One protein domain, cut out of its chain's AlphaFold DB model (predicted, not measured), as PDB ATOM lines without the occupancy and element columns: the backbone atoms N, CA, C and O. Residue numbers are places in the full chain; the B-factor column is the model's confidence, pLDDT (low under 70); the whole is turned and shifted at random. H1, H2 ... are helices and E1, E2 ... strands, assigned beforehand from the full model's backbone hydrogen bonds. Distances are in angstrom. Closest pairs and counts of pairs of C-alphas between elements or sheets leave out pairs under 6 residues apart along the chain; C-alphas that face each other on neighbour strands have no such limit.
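Overview. This is residues 203 to 364 of the 673 residues of an uncharacterized protein of Stomatobaculum longum (UniProt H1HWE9). Small antiparallel sheets and hairpins follow one another along an elongated body: the hairpin E1 E2 at one end, then E3 E4, the sheet E5 E6 E7, and a sandwich of E12 E13 E14 on E8 E9 E10 E11, with the helical hairpin H1 H2 at the far end. After E7 the chain runs past the place of E12 to E14 to the helices, then folds back through E8 to E11, and E12 to E14 fill the middle. The printed part has 162 residues, with seven strands, two helices, then seven strands; its class is mostly strand. It is compact, with a radius of gyration of the C-alphas of 17.3 A, and spans 57 by 31 by 26 A.

Along the chain. Find C-alpha 203 at (212.532, 158.488, 145.320), where E1, residues 203 to 205, begins. E2 is 208 to 212, E3 223 to 226, E4 229 to 232, E5 242 to 246, E6 249 to 253 and E7 259 to 264, 14.8 A long. H1, 274 to 281, begins at C-alpha 274 (201.013, 191.089, 171.136), and H2 is 285 to 290. Then come E8, 297 to 299, E9, 302 to 307, E10, 317 to 322, 16.7 A, E11, 328 to 332, E12, 335 to 340, E13, 344 to 349, and E14, 352 to 357, 16.5 A, ending at C-alpha 357 (212.571, 185.092, 151.829).

Arrangement. Begin with the hairpin E1 and E2, where N 203 and O 210 are 2.8 A apart; it is apart from E3 and E4. In the hairpin E3 and E4, N 224 and O 231 are 2.8 A apart; the closest C-alphas of E4 and E7 are those of Leu 230 and Leu 259, 5.5 A. E5 E6 E7 is a meander, each strand the antiparallel neighbour of the one before, with N 244 to O 251 at 2.8 A and N 250 to O 263 at 2.8 A. The closest C-alphas of E7 and E12 are those of Thr 263 and Gly 337, 4.6 A. H1 and H2 touch, closest at the C-alphas of Ser 276 and Ala 288, 4.8 A, opposite ways at a steep tilt of 35.4 degrees, only just past shallow. Every O i to N i+4 pair is within hydrogen-bond range in H1; H2 has 0 of 2, but 3 of 3 O i to N i+3 pairs. H1 only grazes the strongly twisted meander E8 E9 E10 E11, where N 303 and O 321 are 2.8 A apart. The meander E12 E13 E14, with N 347 to O 354 at 3.0 A, makes a sandwich, two sheets face to face, with E8 E9 E10 E11: their facing parts are 10.0 A centre to centre.

Size, cuts and confidence. The farthest C-alphas, those of Ala 206 and Gly 283, are 58.4 A apart. The printed part has no cut, and no link is long. Mean pLDDT of the printed part is 82.8; 18 residues are under 70, among them 325 to 327 and 360 to 364.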
ATOM      1  N   ASN A 203     212.800 159.891 145.622       86.06
ATOM      2  CA  ASN A 203     212.532 158.488 145.320       86.06
ATOM      3  C   ASN A 203     211.036 158.249 145.127       86.06
ATOM      4  O   ASN A 203     210.220 158.674 145.951       86.06
ATOM      5  N   GLU A 204     210.680 157.509 144.080       83.94
ATOM      6  CA  GLU A 204     209.295 157.145 143.787       83.94
ATOM      7  C   GLU A 204     209.032 155.669 144.061       83.94
ATOM      8  O   GLU A 204     209.835 154.786 143.759       83.94
ATOM      9  N   SER A 205     207.867 155.393 144.635       77.56
ATOM     10  CA  SER A 205     207.384 154.041 144.868       77.56
ATOM     11  C   SER A 205     205.882 153.981 144.622       77.56
ATOM     12  O   SER A 205     205.204 155.008 144.609       77.56
ATOM     13  N   ALA A 206     205.325 152.772 144.548       69.56
ATOM     14  CA  ALA A 206     203.873 152.581 144.497       69.56
ATOM     15  C   ALA A 206     203.124 153.191 145.705       69.56
ATOM     16  O   ALA A 206     201.908 153.347 145.659       69.56
ATOM     17  N   ARG A 207     203.834 153.518 146.797       65.25
ATOM     18  CA  ARG A 207     203.271 154.141 148.004       65.25
ATOM     19  C   ARG A 207     203.300 155.672 147.979       65.25
ATOM     20  O   ARG A 207     202.636 156.276 148.813       65.25
ATOM     21  N   GLY A 208     204.028 156.281 147.045       79.81
ATOM     22  CA  GLY A 208     204.203 157.729 146.946       79.81
ATOM     23  C   GLY A 208     205.667 158.144 146.798       79.81
ATOM     24  O   GLY A 208     206.567 157.296 146.727       79.81
ATOM     25  N   ARG A 209     205.891 159.464 146.755       89.25
ATOM     26  CA  ARG A 209     207.229 160.071 146.685       89.25
ATOM     27  C   ARG A 209     207.809 160.241 148.084       89.25
ATOM     28  O   ARG A 209     207.099 160.634 149.003       89.25
ATOM     29  N   SER A 210     209.093 159.960 148.221       87.25
ATOM     30  CA  SER A 210     209.877 160.046 149.457       87.25
ATOM     31  C   SER A 210     211.211 160.735 149.162       87.25
ATOM     32  O   SER A 210     211.597 160.835 147.995       87.25
ATOM     33  N   TYR A 211     211.917 161.225 150.181       83.81
ATOM     34  CA  TYR A 211     213.185 161.931 149.984       83.81
ATOM     35  C   TYR A 211     214.271 161.406 150.921       83.81
ATOM     36  O   TYR A 211     214.065 161.338 152.135       83.81
ATOM     37  N   LEU A 212     215.418 161.052 150.340       81.94
ATOM     38  CA  LEU A 212     216.618 160.615 151.049       81.94
ATOM     39  C   LEU A 212     217.639 161.758 151.047       81.94
ATOM     40  O   LEU A 212     218.095 162.181 149.985       81.94
ATOM     41  N   THR A 213     218.001 162.271 152.219       76.25
ATOM     42  CA  THR A 213     218.995 163.343 152.345       76.25
ATOM     43  C   THR A 213     220.381 162.868 151.906       76.25
ATOM     44  O   THR A 213     220.664 161.670 151.842       76.25
ATOM     45  N   ALA A 214     221.286 163.812 151.635       71.06
ATOM     46  CA  ALA A 214     222.678 163.493 151.310       71.06
ATOM     47  C   ALA A 214     223.392 162.715 152.436       71.06
ATOM     48  O   ALA A 214     224.321 161.966 152.158       71.06
ATOM     49  N   GLY A 215     222.928 162.857 153.684       65.94
ATOM     50  CA  GLY A 215     223.404 162.101 154.846       65.94
ATOM     51  C   GLY A 215     222.754 160.723 155.025       65.94
ATOM     52  O   GLY A 215     222.909 160.125 156.084       65.94
ATOM     53  N   GLY A 216     221.989 160.229 154.044       69.25
ATOM     54  CA  GLY A 216     221.370 158.899 154.093       69.25
ATOM     55  C   GLY A 216     220.128 158.797 154.987       69.25
ATOM     56  O   GLY A 216     219.670 157.694 155.283       69.25
ATOM     57  N   GLN A 217     219.549 159.923 155.409       74.06
ATOM     58  CA  GLN A 217     218.361 159.947 156.265       74.06
ATOM     59  C   GLN A 217     217.090 160.197 155.452       74.06
ATOM     60  O   GLN A 217     217.073 161.021 154.542       74.06
ATOM     61  N   TRP A 218     216.006 159.498 155.782       76.31
ATOM     62  CA  TRP A 218     214.702 159.739 155.164       76.31
ATOM     63  C   TRP A 218     213.998 160.913 155.839       76.31
ATOM     64  O   TRP A 218     213.984 161.000 157.067       76.31
ATOM     65  N   LEU A 219     213.395 161.797 155.042       77.38
ATOM     66  CA  LEU A 219     212.541 162.861 155.569       77.38
ATOM     67  C   LEU A 219     211.191 162.289 156.007       77.38
ATOM     68  O   LEU A 219     210.498 161.657 155.212       77.38
ATOM     69  N   GLU A 220     210.818 162.530 157.265       77.50
ATOM     70  CA  GLU A 220     209.588 162.026 157.883       77.50
ATOM     71  C   GLU A 220     208.982 163.094 158.814       77.50
ATOM     72  O   GLU A 220     209.679 163.731 159.612       77.50
ATOM     73  N   SER A 221     207.657 163.274 158.755       70.88
ATOM     74  CA  SER A 221     206.896 164.197 159.621       70.88
ATOM     75  C   SER A 221     207.404 165.650 159.621       70.88
ATOM     76  O   SER A 221     207.434 166.310 160.667       70.88
ATOM     77  N   CYS A 222     207.873 166.154 158.480       74.69
ATOM     78  CA  CYS A 222     208.501 167.470 158.382       74.69
ATOM     79  C   CYS A 222     208.070 168.241 157.131       74.69
ATOM     80  O   CYS A 222     207.606 167.669 156.146       74.69
ATOM     81  N   TRP A 223     208.237 169.561 157.191       85.94
ATOM     82  CA  TRP A 223     208.189 170.432 156.022       85.94
ATOM     83  C   TRP A 223     209.543 170.413 155.313       85.94
ATOM     84  O   TRP A 223     210.583 170.341 155.967       85.94
ATOM     85  N   PHE A 224     209.527 170.490 153.986       88.06
ATOM     86  CA  PHE A 224     210.730 170.467 153.164       88.06
ATOM     87  C   PHE A 224     210.663 171.531 152.069       88.06
ATOM     88  O   PHE A 224     209.773 171.510 151.218       88.06
ATOM     89  N   GLU A 225     211.616 172.462 152.115       87.38
ATOM     90  CA  GLU A 225     211.757 173.569 151.165       87.38
ATOM     91  C   GLU A 225     212.800 173.224 150.091       87.38
ATOM     92  O   GLU A 225     214.013 173.316 150.342       87.38
ATOM     93  N   ASP A 226     212.310 172.869 148.899       85.69
ATOM     94  CA  ASP A 226     213.094 172.505 147.713       85.69
ATOM     95  C   ASP A 226     212.895 173.561 146.614       85.69
ATOM     96  O   ASP A 226     211.886 173.578 145.904       85.69
ATOM     97  N   GLY A 227     213.838 174.505 146.526       81.19
ATOM     98  CA  GLY A 227     213.737 175.666 145.637       81.19
ATOM     99  C   GLY A 227     212.499 176.519 145.934       81.19
ATOM    100  O   GLY A 227     212.297 176.963 147.065       81.19
ATOM    101  N   ASP A 228     211.672 176.730 144.910       83.19
ATOM    102  CA  ASP A 228     210.403 177.467 144.997       83.19
ATOM    103  C   ASP A 228     209.191 176.541 145.191       83.19
ATOM    104  O   ASP A 228     208.058 176.911 144.895       83.19
ATOM    105  N   THR A 229     209.405 175.325 145.705       91.12
ATOM    106  CA  THR A 229     208.324 174.409 146.082       91.12
ATOM    107  C   THR A 229     208.418 173.983 147.547       91.12
ATOM    108  O   THR A 229     209.488 173.645 148.054       91.12
ATOM    109  N   LEU A 230     207.266 173.963 148.219       92.69
ATOM    110  CA  LEU A 230     207.125 173.475 149.586       92.69
ATOM    111  C   LEU A 230     206.432 172.109 149.593       92.69
ATOM    112  O   LEU A 230     205.388 171.931 148.970       92.69
ATOM    113  N   TYR A 231     207.004 171.162 150.334       92.25
ATOM    114  CA  TYR A 231     206.465 169.819 150.549       92.25
ATOM    115  C   TYR A 231     206.251 169.567 152.039       92.25
ATOM    116  O   TYR A 231     206.925 170.154 152.887       92.25
ATOM    117  N   CYS A 232     205.360 168.636 152.365       87.94
ATOM    118  CA  CYS A 232     205.208 168.120 153.719       87.94
ATOM    119  C   CYS A 232     205.228 166.590 153.687       87.94
ATOM    120  O   CYS A 232     204.613 165.990 152.808       87.94
ATOM    121  N   PHE A 233     205.945 165.969 154.622       84.00
ATOM    122  CA  PHE A 233     206.092 164.520 154.746       84.00
ATOM    123  C   PHE A 233     205.244 163.981 155.897       84.00
ATOM    124  O   PHE A 233     205.177 164.578 156.973       84.00
ATOM    125  N   ASN A 234     204.624 162.824 155.679       77.06
ATOM    126  CA  ASN A 234     203.893 162.078 156.699       77.06
ATOM    127  C   ASN A 234     204.831 161.263 157.612       77.06
ATOM    128  O   ASN A 234     206.056 161.278 157.456       77.06
ATOM    129  N   GLU A 235     204.253 160.535 158.568       68.25
ATOM    130  CA  GLU A 235     204.999 159.653 159.483       68.25
ATOM    131  C   GLU A 235     205.755 158.507 158.803       68.25
ATOM    132  O   GLU A 235     206.739 158.032 159.354       68.25
ATOM    133  N   ASP A 236     205.326 158.086 157.615       69.25
ATOM    134  CA  ASP A 236     205.942 156.985 156.869       69.25
ATOM    135  C   ASP A 236     207.036 157.467 155.888       69.25
ATOM    136  O   ASP A 236     207.650 156.660 155.179       69.25
ATOM    137  N   GLY A 237     207.276 158.782 155.826       75.00
ATOM    138  CA  GLY A 237     208.278 159.409 154.962       75.00
ATOM    139  C   GLY A 237     207.848 159.641 153.520       75.00
ATOM    140  O   GLY A 237     208.694 159.746 152.629       75.00
ATOM    141  N   TYR A 238     206.541 159.723 153.279       84.31
ATOM    142  CA  TYR A 238     205.973 160.058 151.978       84.31
ATOM    143  C   TYR A 238     205.377 161.464 151.973       84.31
ATOM    144  O   TYR A 238     204.804 161.905 152.972       84.31
ATOM    145  N   VAL A 239     205.487 162.158 150.839       89.38
ATOM    146  CA  VAL A 239     204.880 163.484 150.668       89.38
ATOM    147  C   VAL A 239     203.358 163.414 150.731       89.38
ATOM    148  O   VAL A 239     202.735 162.474 150.227       89.38
ATOM    149  N   LEU A 240     202.763 164.429 151.345       88.00
ATOM    150  CA  LEU A 240     201.321 164.603 151.406       88.00
ATOM    151  C   LEU A 240     200.749 164.977 150.044       88.00
ATOM    152  O   LEU A 240     201.412 165.614 149.235       88.00
ATOM    153  N   THR A 241     199.498 164.592 149.813       90.50
ATOM    154  CA  THR A 241     198.714 164.955 148.625       90.50
ATOM    155  C   THR A 241     197.278 165.267 149.052       90.50
ATOM    156  O   THR A 241     196.832 164.823 150.114       90.50
ATOM    157  N   GLY A 242     196.543 166.031 148.246       90.69
ATOM    158  CA  GLY A 242     195.177 166.461 148.541       90.69
ATOM    159  C   GLY A 242     195.082 167.509 149.656       90.69
ATOM    160  O   GLY A 242     196.069 168.144 150.022       90.69
ATOM    161  N   ASN A 243     193.868 167.698 150.181       90.31
ATOM    162  CA  ASN A 243     193.597 168.628 151.280       90.31
ATOM    163  C   ASN A 243     194.059 168.048 152.616       90.31
ATOM    164  O   ASN A 243     193.717 166.919 152.956       90.31
ATOM    165  N   GLN A 244     194.792 168.849 153.380       86.81
ATOM    166  CA  GLN A 244     195.353 168.497 154.673       86.81
ATOM    167  C   GLN A 244     195.018 169.605 155.670       86.81
ATOM    168  O   GLN A 244     195.491 170.733 155.542       86.81
ATOM    169  N   ASN A 245     194.200 169.283 156.668       83.62
ATOM    170  CA  ASN A 245     193.853 170.229 157.725       83.62
ATOM    171  C   ASN A 245     194.939 170.197 158.796       83.62
ATOM    172  O   ASN A 245     195.176 169.151 159.402       83.62
ATOM    173  N   MET A 246     195.587 171.333 159.032       80.25
ATOM    174  CA  MET A 246     196.579 171.493 160.086       80.25
ATOM    175  C   MET A 246     196.206 172.729 160.908       80.25
ATOM    176  O   MET A 246     196.334 173.861 160.454       80.25
ATOM    177  N   GLU A 247     195.724 172.495 162.128       75.62
ATOM    178  CA  GLU A 247     195.248 173.540 163.048       75.62
ATOM    179  C   GLU A 247     194.079 174.370 162.502       75.62
ATOM    180  O   GLU A 247     192.950 173.882 162.474       75.62
ATOM    181  N   HIS A 248     194.347 175.630 162.142       77.50
ATOM    182  CA  HIS A 248     193.380 176.627 161.676       77.50
ATOM    183  C   HIS A 248     193.500 176.888 160.171       77.50
ATOM    184  O   HIS A 248     192.844 177.785 159.642       77.50
ATOM    185  N   GLU A 249     194.352 176.121 159.489       87.81
ATOM    186  CA  GLU A 249     194.630 176.262 158.069       87.81
ATOM    187  C   GLU A 249     194.437 174.929 157.338       87.81
ATOM    188  O   GLU A 249     194.661 173.835 157.862       87.81
ATOM    189  N   THR A 250     193.995 175.033 156.092       90.31
ATOM    190  CA  THR A 250     193.880 173.921 155.151       90.31
ATOM    191  C   THR A 250     194.944 174.086 154.080       90.31
ATOM    192  O   THR A 250     194.989 175.107 153.397       90.31
ATOM    193  N   PHE A 251     195.777 173.065 153.921       92.12
ATOM    194  CA  PHE A 251     196.841 173.004 152.926       92.12
ATOM    195  C   PHE A 251     196.427 172.065 151.797       92.12
ATOM    196  O   PHE A 251     196.094 170.908 152.052       92.12
ATOM    197  N   HIS A 252     196.451 172.538 150.553       94.19
ATOM    198  CA  HIS A 252     196.216 171.694 149.382       94.19
ATOM    199  C   HIS A 252     197.540 171.311 148.733       94.19
ATOM    200  O   HIS A 252     198.272 172.183 148.267       94.19
ATOM    201  N   PHE A 253     197.826 170.013 148.670       94.00
ATOM    202  CA  PHE A 253     198.997 169.475 147.987       94.00
ATOM    203  C   PHE A 253     198.594 168.786 146.679       94.00
ATOM    204  O   PHE A 253     197.692 167.946 146.655       94.00
ATOM    205  N   GLY A 254     199.308 169.088 145.601       91.75
ATOM    206  CA  GLY A 254     199.123 168.463 144.299       91.75
ATOM    207  C   GLY A 254     199.432 166.967 144.300       91.75
ATOM    208  O   GLY A 254     199.934 166.392 145.267       91.75
ATOM    209  N   LYS A 255     199.199 166.301 143.163       90.56
ATOM    210  CA  LYS A 255     199.497 164.859 143.003       90.56
ATOM    211  C   LYS A 255     200.982 164.523 143.159       90.56
ATOM    212  O   LYS A 255     201.325 163.405 143.527       90.56
ATOM    213  N   ASN A 256     201.857 165.479 142.857       88.88
ATOM    214  CA  ASN A 256     203.300 165.366 143.060       88.88
ATOM    215  C   ASN A 256     203.723 165.725 144.500       88.88
ATOM    216  O   ASN A 256     204.903 165.614 144.821       88.88
ATOM    217  N   GLY A 257     202.792 166.147 145.355       91.00
ATOM    218  CA  GLY A 257     203.018 166.571 146.733       91.00
ATOM    219  C   GLY A 257     203.513 168.002 146.914       91.00
ATOM    220  O   GLY A 257     203.805 168.394 148.041       91.00
ATOM    221  N   ALA A 258     203.610 168.782 145.834       94.38
ATOM    222  CA  ALA A 258     203.885 170.210 145.916       94.38
ATOM    223  C   ALA A 258     202.701 170.936 146.561       94.38
ATOM    224  O   ALA A 258     201.551 170.633 146.248       94.38
ATOM    225  N   LEU A 259     202.966 171.897 147.445       95.62
ATOM    226  CA  LEU A 259     201.925 172.769 147.975       95.62
ATOM    227  C   LEU A 259     201.381 173.666 146.854       95.62
ATOM    228  O   LEU A 259     202.140 174.359 146.182       95.62
ATOM    229  N   GLU A 260     200.065 173.654 146.677       95.12
ATOM    230  CA  GLU A 260     199.356 174.387 145.623       95.12
ATOM    231  C   GLU A 260     198.424 175.466 146.189       95.12
ATOM    232  O   GLU A 260     198.171 176.457 145.508       95.12
ATOM    233  N   ASN A 261     197.933 175.323 147.429       95.56
ATOM    234  CA  ASN A 261     197.092 176.343 148.064       95.56
ATOM    235  C   ASN A 261     197.141 176.293 149.605       95.56
ATOM    236  O   ASN A 261     197.394 175.235 150.184       95.56
ATOM    237  N   ILE A 262     196.855 177.423 150.259       94.94
ATOM    238  CA  ILE A 262     196.689 177.554 151.715       94.94
ATOM    239  C   ILE A 262     195.446 178.401 151.969       94.94
ATOM    240  O   ILE A 262     195.359 179.525 151.490       94.94
ATOM    241  N   THR A 263     194.500 177.902 152.754       93.00
ATOM    242  CA  THR A 263     193.285 178.654 153.095       93.00
ATOM    243  C   THR A 263     193.004 178.602 154.583       93.00
ATOM    244  O   THR A 263     193.192 177.555 155.204       93.00
ATOM    245  N   ARG A 264     192.487 179.692 155.153       91.25
ATOM    246  CA  ARG A 264     192.104 179.752 156.569       91.25
ATOM    247  C   ARG A 264     190.822 180.538 156.820       91.25
ATOM    248  O   ARG A 264     190.369 181.294 155.965       91.25
ATOM    249  N   GLY A 265     190.267 180.383 158.020       88.62
ATOM    250  CA  GLY A 265     189.164 181.219 158.498       88.62
ATOM    251  C   GLY A 265     189.593 182.681 158.683       88.62
ATOM    252  O   GLY A 265     190.699 182.956 159.151       88.62
ATOM    253  N   LEU A 266     188.710 183.617 158.323       90.88
ATOM    254  CA  LEU A 266     188.961 185.070 158.339       90.88
ATOM    255  C   LEU A 266     188.249 185.790 159.495       90.88
ATOM    256  O   LEU A 266     187.909 186.967 159.405       90.88
ATOM    257  N   GLU A 267     188.002 185.072 160.585       91.06
ATOM    258  CA  GLU A 267     187.389 185.617 161.796       91.06
ATOM    259  C   GLU A 267     188.271 186.724 162.392       91.06
ATOM    260  O   GLU A 267     189.494 186.591 162.445       91.06
ATOM    261  N   ARG A 268     187.660 187.827 162.841       89.94
ATOM    262  CA  ARG A 268     188.385 188.939 163.477       89.94
ATOM    263  C   ARG A 268     188.872 188.542 164.868       89.94
ATOM    264  O   ARG A 268     188.148 187.883 165.613       89.94
ATOM    265  N   GLU A 269     190.070 188.983 165.225       90.69
ATOM    266  CA  GLU A 269     190.613 188.840 166.571       90.69
ATOM    267  C   GLU A 269     189.800 189.686 167.561       90.69
ATOM    268  O   GLU A 269     189.587 190.878 167.352       90.69
ATOM    269  N   GLN A 270     189.331 189.052 168.635       82.75
ATOM    270  CA  GLN A 270     188.518 189.691 169.682       82.75
ATOM    271  C   GLN A 270     189.297 189.849 170.993       82.75
ATOM    272  O   GLN A 270     188.869 190.552 171.909       82.75
ATOM    273  N   GLY A 271     190.420 189.142 171.116       80.06
ATOM    274  CA  GLY A 271     191.249 189.108 172.300       80.06
ATOM    275  C   GLY A 271     192.394 190.114 172.272       80.06
ATOM    276  O   GLY A 271     192.740 190.728 171.264       80.06
ATOM    277  N   ARG A 272     193.035 190.237 173.432       83.19
ATOM    278  CA  ARG A 272     194.289 190.972 173.589       83.19
ATOM    279  C   ARG A 272     195.438 190.139 173.018       83.19
ATOM    280  O   ARG A 272     195.677 189.026 173.485       83.19
ATOM    281  N   THR A 273     196.177 190.687 172.060       86.00
ATOM    282  CA  THR A 273     197.338 190.051 171.425       86.00
ATOM    283  C   THR A 273     198.586 190.924 171.521       86.00
ATOM    284  O   THR A 273     198.522 192.118 171.807       86.00
ATOM    285  N   VAL A 274     199.751 190.334 171.236       83.69
ATOM    286  CA  VAL A 274     201.013 191.089 171.136       83.69
ATOM    287  C   VAL A 274     200.930 192.212 170.094       83.69
ATOM    288  O   VAL A 274     201.488 193.285 170.301       83.69
ATOM    289  N   ILE A 275     200.192 191.996 169.000       89.06
ATOM    290  CA  ILE A 275     200.007 193.001 167.950       89.06
ATOM    291  C   ILE A 275     199.016 194.079 168.391       89.06
ATOM    292  O   ILE A 275     199.300 195.257 168.196       89.06
ATOM    293  N   SER A 276     197.900 193.715 169.032       88.00
ATOM    294  CA  SER A 276     196.932 194.713 169.506       88.00
ATOM    295  C   SER A 276     197.546 195.657 170.543       88.00
ATOM    296  O   SER A 276     197.255 196.850 170.537       88.00
ATOM    297  N   GLU A 277     198.425 195.151 171.414       87.88
ATOM    298  CA  GLU A 277     199.156 195.985 172.373       87.88
ATOM    299  C   GLU A 277     200.144 196.921 171.688       87.88
ATOM    300  O   GLU A 277     200.122 198.118 171.960       87.88
ATOM    301  N   LYS A 278     200.930 196.419 170.730       83.56
ATOM    302  CA  LYS A 278     201.822 197.267 169.928       83.56
ATOM    303  C   LYS A 278     201.065 198.361 169.181       83.56
ATOM    304  O   LYS A 278     201.489 199.513 169.166       83.56
ATOM    305  N   MET A 279     199.928 198.021 168.577       83.00
ATOM    306  CA  MET A 279     199.069 198.995 167.906       83.00
ATOM    307  C   MET A 279     198.561 200.043 168.896       83.00
ATOM    308  O   MET A 279     198.616 201.233 168.606       83.00
ATOM    309  N   LYS A 280     198.137 199.635 170.095       81.88
ATOM    310  CA  LYS A 280     197.716 200.552 171.158       81.88
ATOM    311  C   LYS A 280     198.840 201.484 171.619       81.88
ATOM    312  O   LYS A 280     198.599 202.681 171.747       81.88
ATOM    313  N   GLU A 281     200.047 200.967 171.841       76.44
ATOM    314  CA  GLU A 281     201.240 201.753 172.200       76.44
ATOM    315  C   GLU A 281     201.600 202.775 171.115       76.44
ATOM    316  O   GLU A 281     201.991 203.897 171.427       76.44
ATOM    317  N   ALA A 282     201.380 202.425 169.846       66.06
ATOM    318  CA  ALA A 282     201.535 203.318 168.702       66.06
ATOM    319  C   ALA A 282     200.350 204.290 168.494       66.06
ATOM    320  O   ALA A 282     200.298 204.978 167.475       66.06
ATOM    321  N   GLY A 283     199.374 204.336 169.411       69.50
ATOM    322  CA  GLY A 283     198.192 205.199 169.301       69.50
ATOM    323  C   GLY A 283     197.144 204.726 168.283       69.50
ATOM    324  O   GLY A 283     196.308 205.516 167.858       69.50
ATOM    325  N   LYS A 284     197.177 203.449 167.889       73.06
ATOM    326  CA  LYS A 284     196.334 202.814 166.855       73.06
ATOM    327  C   LYS A 284     195.460 201.692 167.425       73.06
ATOM    328  O   LYS A 284     195.302 200.645 166.808       73.06
ATOM    329  N   ALA A 285     194.908 201.873 168.625       78.06
ATOM    330  CA  ALA A 285     194.164 200.816 169.319       78.06
ATOM    331  C   ALA A 285     192.964 200.272 168.514       78.06
ATOM    332  O   ALA A 285     192.701 199.075 168.551       78.06
ATOM    333  N   GLU A 286     192.272 201.130 167.761       77.88
ATOM    334  CA  GLU A 286     191.106 200.751 166.945       77.88
ATOM    335  C   GLU A 286     191.478 199.833 165.772       77.88
ATOM    336  O   GLU A 286     190.718 198.921 165.431       77.88
ATOM    337  N   ALA A 287     192.693 199.986 165.230       79.31
ATOM    338  CA  ALA A 287     193.215 199.139 164.161       79.31
ATOM    339  C   ALA A 287     193.351 197.671 164.593       79.31
ATOM    340  O   ALA A 287     193.333 196.780 163.753       79.31
ATOM    341  N   ALA A 288     193.416 197.373 165.897       86.44
ATOM    342  CA  ALA A 288     193.510 195.995 166.380       86.44
ATOM    343  C   ALA A 288     192.337 195.105 165.923       86.44
ATOM    344  O   ALA A 288     192.526 193.904 165.744       86.44
ATOM    345  N   SER A 289     191.161 195.692 165.666       87.19
ATOM    346  CA  SER A 289     189.998 194.988 165.097       87.19
ATOM    347  C   SER A 289     190.263 194.403 163.700       87.19
ATOM    348  O   SER A 289     189.613 193.444 163.283       87.19
ATOM    349  N   GLY A 290     191.262 194.938 162.991       89.88
ATOM    350  CA  GLY A 290     191.709 194.484 161.682       89.88
ATOM    351  C   GLY A 290     192.425 193.130 161.696       89.88
ATOM    352  O   GLY A 290     192.491 192.455 160.668       89.88
ATOM    353  N   ILE A 291     192.955 192.708 162.845       92.75
ATOM    354  CA  ILE A 291     193.761 191.490 162.972       92.75
ATOM    355  C   ILE A 291     192.876 190.262 162.754       92.75
ATOM    356  O   ILE A 291     191.797 190.145 163.334       92.75
ATOM    357  N   ILE A 292     193.342 189.308 161.947       93.81
ATOM    358  CA  ILE A 292     192.644 188.031 161.798       93.81
ATOM    359  C   ILE A 292     193.024 187.100 162.953       93.81
ATOM    360  O   ILE A 292     194.209 186.867 163.220       93.81
ATOM    361  N   ALA A 293     192.016 186.521 163.601       88.56
ATOM    362  CA  ALA A 293     192.161 185.587 164.705       88.56
ATOM    363  C   ALA A 293     193.050 184.401 164.318       88.56
ATOM    364  O   ALA A 293     193.002 183.897 163.189       88.56
ATOM    365  N   ASN A 294     193.869 183.940 165.264       84.81
ATOM    366  CA  ASN A 294     194.807 182.824 165.091       84.81
ATOM    367  C   ASN A 294     195.811 182.989 163.927       84.81
ATOM    368  O   ASN A 294     196.369 181.997 163.465       84.81
ATOM    369  N   SER A 295     196.002 184.203 163.399       92.44
ATOM    370  CA  SER A 295     196.918 184.448 162.278       92.44
ATOM    371  C   SER A 295     198.315 184.860 162.721       92.44
ATOM    372  O   SER A 295     199.166 185.046 161.867       92.44
ATOM    373  N   ILE A 296     198.566 185.059 164.015       90.56
ATOM    374  CA  ILE A 296     199.827 185.624 164.502       90.56
ATOM    375  C   ILE A 296     200.883 184.520 164.631       90.56
ATOM    376  O   ILE A 296     200.760 183.630 165.469       90.56
ATOM    377  N   THR A 297     201.966 184.627 163.863       86.56
ATOM    378  CA  THR A 297     203.126 183.735 163.943       86.56
ATOM    379  C   THR A 297     204.365 184.515 164.338       86.56
ATOM    380  O   THR A 297     204.780 185.437 163.647       86.56
ATOM    381  N   ILE A 298     205.000 184.120 165.438       82.44
ATOM    382  CA  ILE A 298     206.256 184.720 165.886       82.44
ATOM    383  C   ILE A 298     207.425 183.824 165.470       82.44
ATOM    384  O   ILE A 298     207.423 182.636 165.797       82.44
ATOM    385  N   ASP A 299     208.409 184.395 164.779       78.81
ATOM    386  CA  ASP A 299     209.602 183.704 164.290       78.81
ATOM    387  C   ASP A 299     210.813 184.653 164.332       78.81
ATOM    388  O   ASP A 299     210.861 185.665 163.626       78.81
ATOM    389  N   GLY A 300     211.761 184.348 165.227       77.19
ATOM    390  CA  GLY A 300     212.877 185.232 165.568       77.19
ATOM    391  C   GLY A 300     212.401 186.617 166.019       77.19
ATOM    392  O   GLY A 300     211.469 186.745 166.815       77.19
ATOM    393  N   ASP A 301     213.013 187.655 165.452       80.56
ATOM    394  CA  ASP A 301     212.671 189.059 165.706       80.56
ATOM    395  C   ASP A 301     211.384 189.525 165.018       80.56
ATOM    396  O   ASP A 301     210.995 190.680 165.183       80.56
ATOM    397  N   TRP A 302     210.735 188.685 164.211       85.75
ATOM    398  CA  TRP A 302     209.578 189.076 163.415       85.75
ATOM    399  C   TRP A 302     208.288 188.451 163.943       85.75
ATOM    400  O   TRP A 302     208.232 187.292 164.357       85.75
ATOM    401  N   ILE A 303     207.218 189.238 163.888       89.12
ATOM    402  CA  ILE A 303     205.849 188.800 164.141       89.12
ATOM    403  C   ILE A 303     205.071 188.951 162.840       89.12
ATOM    404  O   ILE A 303     204.858 190.068 162.381       89.12
ATOM    405  N   TYR A 304     204.653 187.834 162.259       92.06
ATOM    406  CA  TYR A 304     203.847 187.745 161.046       92.06
ATOM    407  C   TYR A 304     202.369 187.660 161.415       92.06
ATOM    408  O   TYR A 304     202.026 187.010 162.402       92.06
ATOM    409  N   TYR A 305     201.492 188.315 160.661       93.94
ATOM    410  CA  TYR A 305     200.050 188.264 160.904       93.94
ATOM    411  C   TYR A 305     199.251 188.653 159.663       93.94
ATOM    412  O   TYR A 305     199.746 189.370 158.791       93.94
ATOM    413  N   LEU A 306     198.005 188.186 159.598       94.75
ATOM    414  CA  LEU A 306     197.052 188.662 158.605       94.75
ATOM    415  C   LEU A 306     196.254 189.833 159.169       94.75
ATOM    416  O   LEU A 306     195.793 189.799 160.314       94.75
ATOM    417  N   TYR A 307     196.074 190.849 158.338       92.25
ATOM    418  CA  TYR A 307     195.345 192.062 158.666       92.25
ATOM    419  C   TYR A 307     194.360 192.389 157.556       92.25
ATOM    420  O   TYR A 307     194.722 192.423 156.383       92.25
ATOM    421  N   MET A 308     193.118 192.640 157.926       90.75
ATOM    422  CA  MET A 308     192.064 192.991 156.992       90.75
ATOM    423  C   MET A 308     191.704 194.461 157.170       90.75
ATOM    424  O   MET A 308     191.175 194.861 158.208       90.75
ATOM    425  N   GLU A 309     192.051 195.235 156.142       73.00
ATOM    426  CA  GLU A 309     192.125 196.700 156.157       73.00
ATOM    427  C   GLU A 309     190.759 197.379 156.204       73.00
ATOM    428  O   GLU A 309     190.611 198.396 156.872       73.00
ATOM    429  N   ALA A 310     189.760 196.779 155.563       71.88
ATOM    430  CA  ALA A 310     188.390 197.265 155.550       71.88
ATOM    431  C   ALA A 310     187.414 196.123 155.853       71.88
ATOM    432  O   ALA A 310     187.736 194.944 155.679       71.88
ATOM    433  N   ASP A 311     186.205 196.458 156.296       66.12
ATOM    434  CA  ASP A 311     185.163 195.467 156.595       66.12
ATOM    435  C   ASP A 311     184.617 194.759 155.352       66.12
ATOM    436  O   ASP A 311     184.119 193.639 155.445       66.12
ATOM    437  N   ASN A 312     184.747 195.385 154.183       66.69
ATOM    438  CA  ASN A 312     184.300 194.858 152.895       66.69
ATOM    439  C   ASN A 312     185.409 194.153 152.091       66.69
ATOM    440  O   ASN A 312     185.138 193.656 150.996       66.69
ATOM    441  N   ALA A 313     186.647 194.114 152.591       70.19
ATOM    442  CA  ALA A 313     187.743 193.461 151.890       70.19
ATOM    443  C   ALA A 313     187.527 191.935 151.847       70.19
ATOM    444  O   ALA A 313     187.185 191.301 152.843       70.19
ATOM    445  N   ALA A 314     187.728 191.334 150.668       80.56
ATOM    446  CA  ALA A 314     187.481 189.904 150.469       80.56
ATOM    447  C   ALA A 314     188.574 189.013 151.085       80.56
ATOM    448  O   ALA A 314     188.287 187.902 151.528       80.56
ATOM    449  N   LEU A 315     189.827 189.479 151.087       89.56
ATOM    450  CA  LEU A 315     190.988 188.765 151.617       89.56
ATOM    451  C   LEU A 315     191.942 189.746 152.321       89.56
ATOM    452  O   LEU A 315     192.093 190.874 151.849       89.56
ATOM    453  N   PRO A 316     192.605 189.323 153.411       93.31
ATOM    454  CA  PRO A 316     193.524 190.164 154.171       93.31
ATOM    455  C   PRO A 316     194.875 190.359 153.471       93.31
ATOM    456  O   PRO A 316     195.258 189.616 152.568       93.31
ATOM    457  N   SER A 317     195.646 191.313 153.977       91.62
ATOM    458  CA  SER A 317     197.073 191.471 153.702       91.62
ATOM    459  C   SER A 317     197.900 190.647 154.699       91.62
ATOM    460  O   SER A 317     197.542 190.534 155.874       91.62
ATOM    461  N   LEU A 318     199.033 190.099 154.258       93.25
ATOM    462  CA  LEU A 318     200.055 189.486 155.109       93.25
ATOM    463  C   LEU A 318     201.123 190.518 155.468       93.25
ATOM    464  O   LEU A 318     201.792 191.071 154.593       93.25
ATOM    465  N   LEU A 319     201.296 190.757 156.765       90.69
ATOM    466  CA  LEU A 319     202.243 191.723 157.305       90.69
ATOM    467  C   LEU A 319     203.256 191.030 158.217       90.69
ATOM    468  O   LEU A 319     203.012 189.941 158.740       90.69
ATOM    469  N   ARG A 320     204.386 191.699 158.449       89.94
ATOM    470  CA  ARG A 320     205.314 191.389 159.538       89.94
ATOM    471  C   ARG A 320     205.724 192.644 160.292       89.94
ATOM    472  O   ARG A 320     205.873 193.689 159.682       89.94
ATOM    473  N   VAL A 321     205.956 192.556 161.593       83.12
ATOM    474  CA  VAL A 321     206.476 193.660 162.415       83.12
ATOM    475  C   VAL A 321     207.626 193.172 163.280       83.12
ATOM    476  O   VAL A 321     207.635 192.008 163.690       83.12
ATOM    477  N   ARG A 322     208.614 194.031 163.548       79.06
ATOM    478  CA  ARG A 322     209.675 193.688 164.501       79.06
ATOM    479  C   ARG A 322     209.105 193.536 165.917       79.06
ATOM    480  O   ARG A 322     208.222 194.279 166.348       79.06
ATOM    481  N   ARG A 323     209.633 192.565 166.664       81.00
ATOM    482  CA  ARG A 323     209.352 192.378 168.095       81.00
ATOM    483  C   ARG A 323     209.735 193.615 168.894       81.00
ATOM    484  O   ARG A 323     208.936 194.077 169.700       81.00
ATOM    485  N   GLU A 324     210.899 194.179 168.603       71.50
ATOM    486  CA  GLU A 324     211.368 195.445 169.156       71.50
ATOM    487  C   GLU A 324     211.157 196.547 168.111       71.50
ATOM    488  O   GLU A 324     211.665 196.449 166.996       71.50
ATOM    489  N   GLY A 325     210.367 197.570 168.447       63.00
ATOM    490  CA  GLY A 325     210.000 198.659 167.531       63.00
ATOM    491  C   GLY A 325     208.606 198.542 166.898       63.00
ATOM    492  O   GLY A 325     207.785 197.697 167.281       63.00
ATOM    493  N   SER A 326     208.339 199.449 165.954       59.47
ATOM    494  CA  SER A 326     207.050 199.651 165.272       59.47
ATOM    495  C   SER A 326     207.110 199.424 163.753       59.47
ATOM    496  O   SER A 326     206.089 199.554 163.071       59.47
ATOM    497  N   ASP A 327     208.274 199.035 163.225       63.84
ATOM    498  CA  ASP A 327     208.508 198.845 161.791       63.84
ATOM    499  C   ASP A 327     207.713 197.653 161.255       63.84
ATOM    500  O   ASP A 327     208.097 196.488 161.402       63.84
ATOM    501  N   THR A 328     206.575 197.961 160.636       73.00
ATOM    502  CA  THR A 328     205.676 196.983 160.022       73.00
ATOM    503  C   THR A 328     205.911 196.941 158.515       73.00
ATOM    504  O   THR A 328     205.915 197.965 157.853       73.00
ATOM    505  N   GLN A 329     206.075 195.761 157.936       75.12
ATOM    506  CA  GLN A 329     206.265 195.549 156.506       75.12
ATOM    507  C   GLN A 329     205.104 194.738 155.947       75.12
ATOM    508  O   GLN A 329     204.606 193.823 156.604       75.12
ATOM    509  N   ILE A 330     204.691 195.052 154.723       78.62
ATOM    510  CA  ILE A 330     203.740 194.229 153.975       78.62
ATOM    511  C   ILE A 330     204.545 193.198 153.190       78.62
ATOM    512  O   ILE A 330     205.533 193.535 152.538       78.62
ATOM    513  N   ILE A 331     204.124 191.940 153.274       83.94
ATOM    514  CA  ILE A 331     204.674 190.848 152.473       83.94
ATOM    515  C   ILE A 331     203.853 190.686 151.195       83.94
ATOM    516  O   ILE A 331     204.436 190.581 150.121       83.94
ATOM    517  N   ALA A 332     202.522 190.678 151.316       84.56
ATOM    518  CA  ALA A 332     201.595 190.566 150.193       84.56
ATOM    519  C   ALA A 332     200.176 191.008 150.572       84.56
ATOM    520  O   ALA A 332     199.805 190.990 151.746       84.56
ATOM    521  N   ASP A 333     199.378 191.361 149.570       85.38
ATOM    522  CA  ASP A 333     197.936 191.595 149.647       85.38
ATOM    523  C   ASP A 333     197.141 190.342 149.230       85.38
ATOM    524  O   ASP A 333     197.704 189.372 148.719       85.38
ATOM    525  N   LYS A 334     195.820 190.341 149.460       88.12
ATOM    526  CA  LYS A 334     194.897 189.266 149.038       88.12
ATOM    527  C   LYS A 334     195.350 187.846 149.415       88.12
ATOM    528  O   LYS A 334     195.262 186.905 148.620       88.12
ATOM    529  N   VAL A 335     195.832 187.682 150.640       94.06
ATOM    530  CA  VAL A 335     196.379 186.423 151.139       94.06
ATOM    531  C   VAL A 335     195.280 185.577 151.774       94.06
ATOM    532  O   VAL A 335     194.624 185.986 152.724       94.06
ATOM    533  N   SER A 336     195.101 184.361 151.268       93.75
ATOM    534  CA  SER A 336     194.086 183.410 151.755       93.75
ATOM    535  C   SER A 336     194.563 182.513 152.905       93.75
ATOM    536  O   SER A 336     193.744 181.963 153.643       93.75
ATOM    537  N   GLY A 337     195.876 182.414 153.105       93.88
ATOM    538  CA  GLY A 337     196.521 181.667 154.182       93.88
ATOM    539  C   GLY A 337     198.040 181.717 154.032       93.88
ATOM    540  O   GLY A 337     198.543 182.032 152.946       93.88
ATOM    541  N   TYR A 338     198.778 181.453 155.111       95.19
ATOM    542  CA  TYR A 338     200.238 181.522 155.071       95.19
ATOM    543  C   TYR A 338     200.902 180.636 156.123       95.19
ATOM    544  O   TYR A 338     200.391 180.447 157.215       95.19
ATOM    545  N   THR A 339     202.111 180.162 155.835       90.50
ATOM    546  CA  THR A 339     202.918 179.392 156.775       90.50
ATOM    547  C   THR A 339     204.364 179.876 156.797       90.50
ATOM    548  O   THR A 339     204.954 180.207 155.767       90.50
ATOM    549  N   VAL A 340     204.958 179.934 157.989       88.69
ATOM    550  CA  VAL A 340     206.345 180.377 158.189       88.69
ATOM    551  C   VAL A 340     207.247 179.153 158.315       88.69
ATOM    552  O   VAL A 340     207.140 178.395 159.279       88.69
ATOM    553  N   GLN A 341     208.142 178.964 157.345       85.94
ATOM    554  CA  GLN A 341     209.083 177.840 157.280       85.94
ATOM    555  C   GLN A 341     210.527 178.322 157.393       85.94
ATOM    556  O   GLN A 341     210.772 179.507 157.587       85.94
ATOM    557  N   GLN A 342     211.499 177.413 157.370       74.44
ATOM    558  CA  GLN A 342     212.878 177.713 157.758       74.44
ATOM    559  C   GLN A 342     213.494 178.848 156.925       74.44
ATOM    560  O   GLN A 342     214.039 179.790 157.499       74.44
ATOM    561  N   LYS A 343     213.380 178.784 155.598       77.62
ATOM    562  CA  LYS A 343     214.000 179.730 154.658       77.62
ATOM    563  C   LYS A 343     213.072 180.889 154.296       77.62
ATOM    564  O   LYS A 343     213.542 181.983 153.968       77.62
ATOM    565  N   ALA A 344     211.763 180.658 154.308       86.25
ATOM    566  CA  ALA A 344     210.800 181.616 153.791       86.25
ATOM    567  C   ALA A 344     209.429 181.559 154.472       86.25
ATOM    568  O   ALA A 344     209.050 180.588 155.125       86.25
ATOM    569  N   VAL A 345     208.669 182.629 154.268       92.38
ATOM    570  CA  VAL A 345     207.224 182.657 154.472       92.38
ATOM    571  C   VAL A 345     206.554 182.257 153.167       92.38
ATOM    572  O   VAL A 345     206.841 182.835 152.121       92.38
ATOM    573  N   TRP A 346     205.671 181.274 153.231       92.81
ATOM    574  CA  TRP A 346     204.906 180.772 152.098       92.81
ATOM    575  C   TRP A 346     203.463 181.202 152.256       92.81
ATOM    576  O   TRP A 346     202.903 181.057 153.338       92.81
ATOM    577  N   TYR A 347     202.855 181.740 151.209       95.50
ATOM    578  CA  TYR A 347     201.498 182.263 151.291       95.50
ATOM    579  C   TYR A 347     200.741 182.027 149.995       95.50
ATOM    580  O   TYR A 347     201.330 181.944 148.919       95.50
ATOM    581  N   ALA A 348     199.426 181.899 150.114       94.31
ATOM    582  CA  ALA A 348     198.549 181.710 148.974       94.31
ATOM    583  C   ALA A 348     197.890 183.035 148.588       94.31
ATOM    584  O   ALA A 348     197.060 183.559 149.337       94.31
ATOM    585  N   ARG A 349     198.231 183.544 147.404       90.00
ATOM    586  CA  ARG A 349     197.629 184.735 146.799       90.00
ATOM    587  C   ARG A 349     197.033 184.361 145.448       90.00
ATOM    588  O   ARG A 349     197.684 183.703 144.645       90.00
ATOM    589  N   GLU A 350     195.772 184.726 145.219       80.31
ATOM    590  CA  GLU A 350     195.046 184.414 143.972       80.31
ATOM    591  C   GLU A 350     195.120 182.925 143.549       80.31
ATOM    592  O   GLU A 350     195.266 182.604 142.371       80.31
ATOM    593  N   ASN A 351     195.010 181.998 144.513       77.62
ATOM    594  CA  ASN A 351     195.146 180.542 144.316       77.62
ATOM    595  C   ASN A 351     196.522 180.076 143.808       77.62
ATOM    596  O   ASN A 351     196.637 178.998 143.225       77.62
ATOM    597  N   LYS A 352     197.572 180.870 144.027       87.19
ATOM    598  CA  LYS A 352     198.957 180.497 143.754       87.19
ATOM    599  C   LYS A 352     199.783 180.598 145.029       87.19
ATOM    600  O   LYS A 352     199.629 181.537 145.807       87.19
ATOM    601  N   ILE A 353     200.688 179.643 145.215       92.88
ATOM    602  CA  ILE A 353     201.706 179.725 146.259       92.88
ATOM    603  C   ILE A 353     202.819 180.674 145.823       92.88
ATOM    604  O   ILE A 353     203.446 180.493 144.778       92.88
ATOM    605  N   GLU A 354     203.069 181.667 146.662       89.56
ATOM    606  CA  GLU A 354     204.192 182.584 146.575       89.56
ATOM    607  C   GLU A 354     205.086 182.436 147.815       89.56
ATOM    608  O   GLU A 354     204.687 181.898 148.855       89.56
ATOM    609  N   ARG A 355     206.335 182.888 147.684       87.62
ATOM    610  CA  ARG A 355     207.378 182.728 148.694       87.62
ATOM    611  C   ARG A 355     208.053 184.062 148.967       87.62
ATOM    612  O   ARG A 355     208.501 184.741 148.049       87.62
ATOM    613  N   PHE A 356     208.202 184.394 150.241       85.31
ATOM    614  CA  PHE A 356     208.931 185.560 150.714       85.31
ATOM    615  C   PHE A 356     210.134 185.124 151.556       85.31
ATOM    616  O   PHE A 356     209.978 184.498 152.606       85.31
ATOM    617  N   ALA A 357     211.350 185.419 151.093       81.50
ATOM    618  CA  ALA A 357     212.571 185.092 151.829       81.50
ATOM    619  C   ALA A 357     212.641 185.894 153.137       81.50
ATOM    620  O   ALA A 357     212.482 187.111 153.116       81.50
ATOM    621  N   LYS A 358     212.921 185.237 154.270       79.19
ATOM    622  CA  LYS A 358     212.934 185.909 155.586       79.19
ATOM    623  C   LYS A 358     213.980 187.023 155.689       79.19
ATOM    624  O   LYS A 358     213.694 188.064 156.278       79.19
ATOM    625  N   GLU A 359     215.138 186.805 155.066       70.50
ATOM    626  CA  GLU A 359     216.234 187.780 154.934       70.50
ATOM    627  C   GLU A 359     215.950 188.871 153.890       70.50
ATOM    628  O   GLU A 359     216.669 189.862 153.806       70.50
ATOM    629  N   GLY A 360     214.909 188.697 153.070       56.91
ATOM    630  CA  GLY A 360     214.483 189.726 152.136       56.91
ATOM    631  C   GLY A 360     213.972 190.947 152.894       56.91
ATOM    632  O   GLY A 360     213.326 190.828 153.937       56.91
ATOM    633  N   SER A 361     214.223 192.139 152.365       51.09
ATOM    634  CA  SER A 361     213.440 193.314 152.728       51.09
ATOM    635  C   SER A 361     212.050 193.159 152.113       51.09
ATOM    636  O   SER A 361     211.930 193.041 150.893       51.09
ATOM    637  N   GLY A 362     210.997 193.164 152.937       45.00
ATOM    638  CA  GLY A 362     209.663 193.485 152.426       45.00
ATOM    639  C   GLY A 362     209.692 194.892 151.837       45.00
ATOM    640  O   GLY A 362     210.623 195.652 152.127       45.00
ATOM    641  N   ALA A 363     208.700 195.255 151.025       39.72
ATOM    642  CA  ALA A 363     208.572 196.646 150.612       39.72
ATOM    643  C   ALA A 363     208.588 197.525 151.878       39.72
ATOM    644  O   ALA A 363     207.779 197.323 152.791       39.72
ATOM    645  N   ALA A 364     209.556 198.449 151.965       36.97
ATOM    646  CA  ALA A 364     209.500 199.526 152.944       36.97
ATOM    647  C   ALA A 364     208.156 200.242 152.759       36.97
ATOM    648  O   ALA A 364     207.636 200.277 151.642       36.97
TER     649      ALA A 364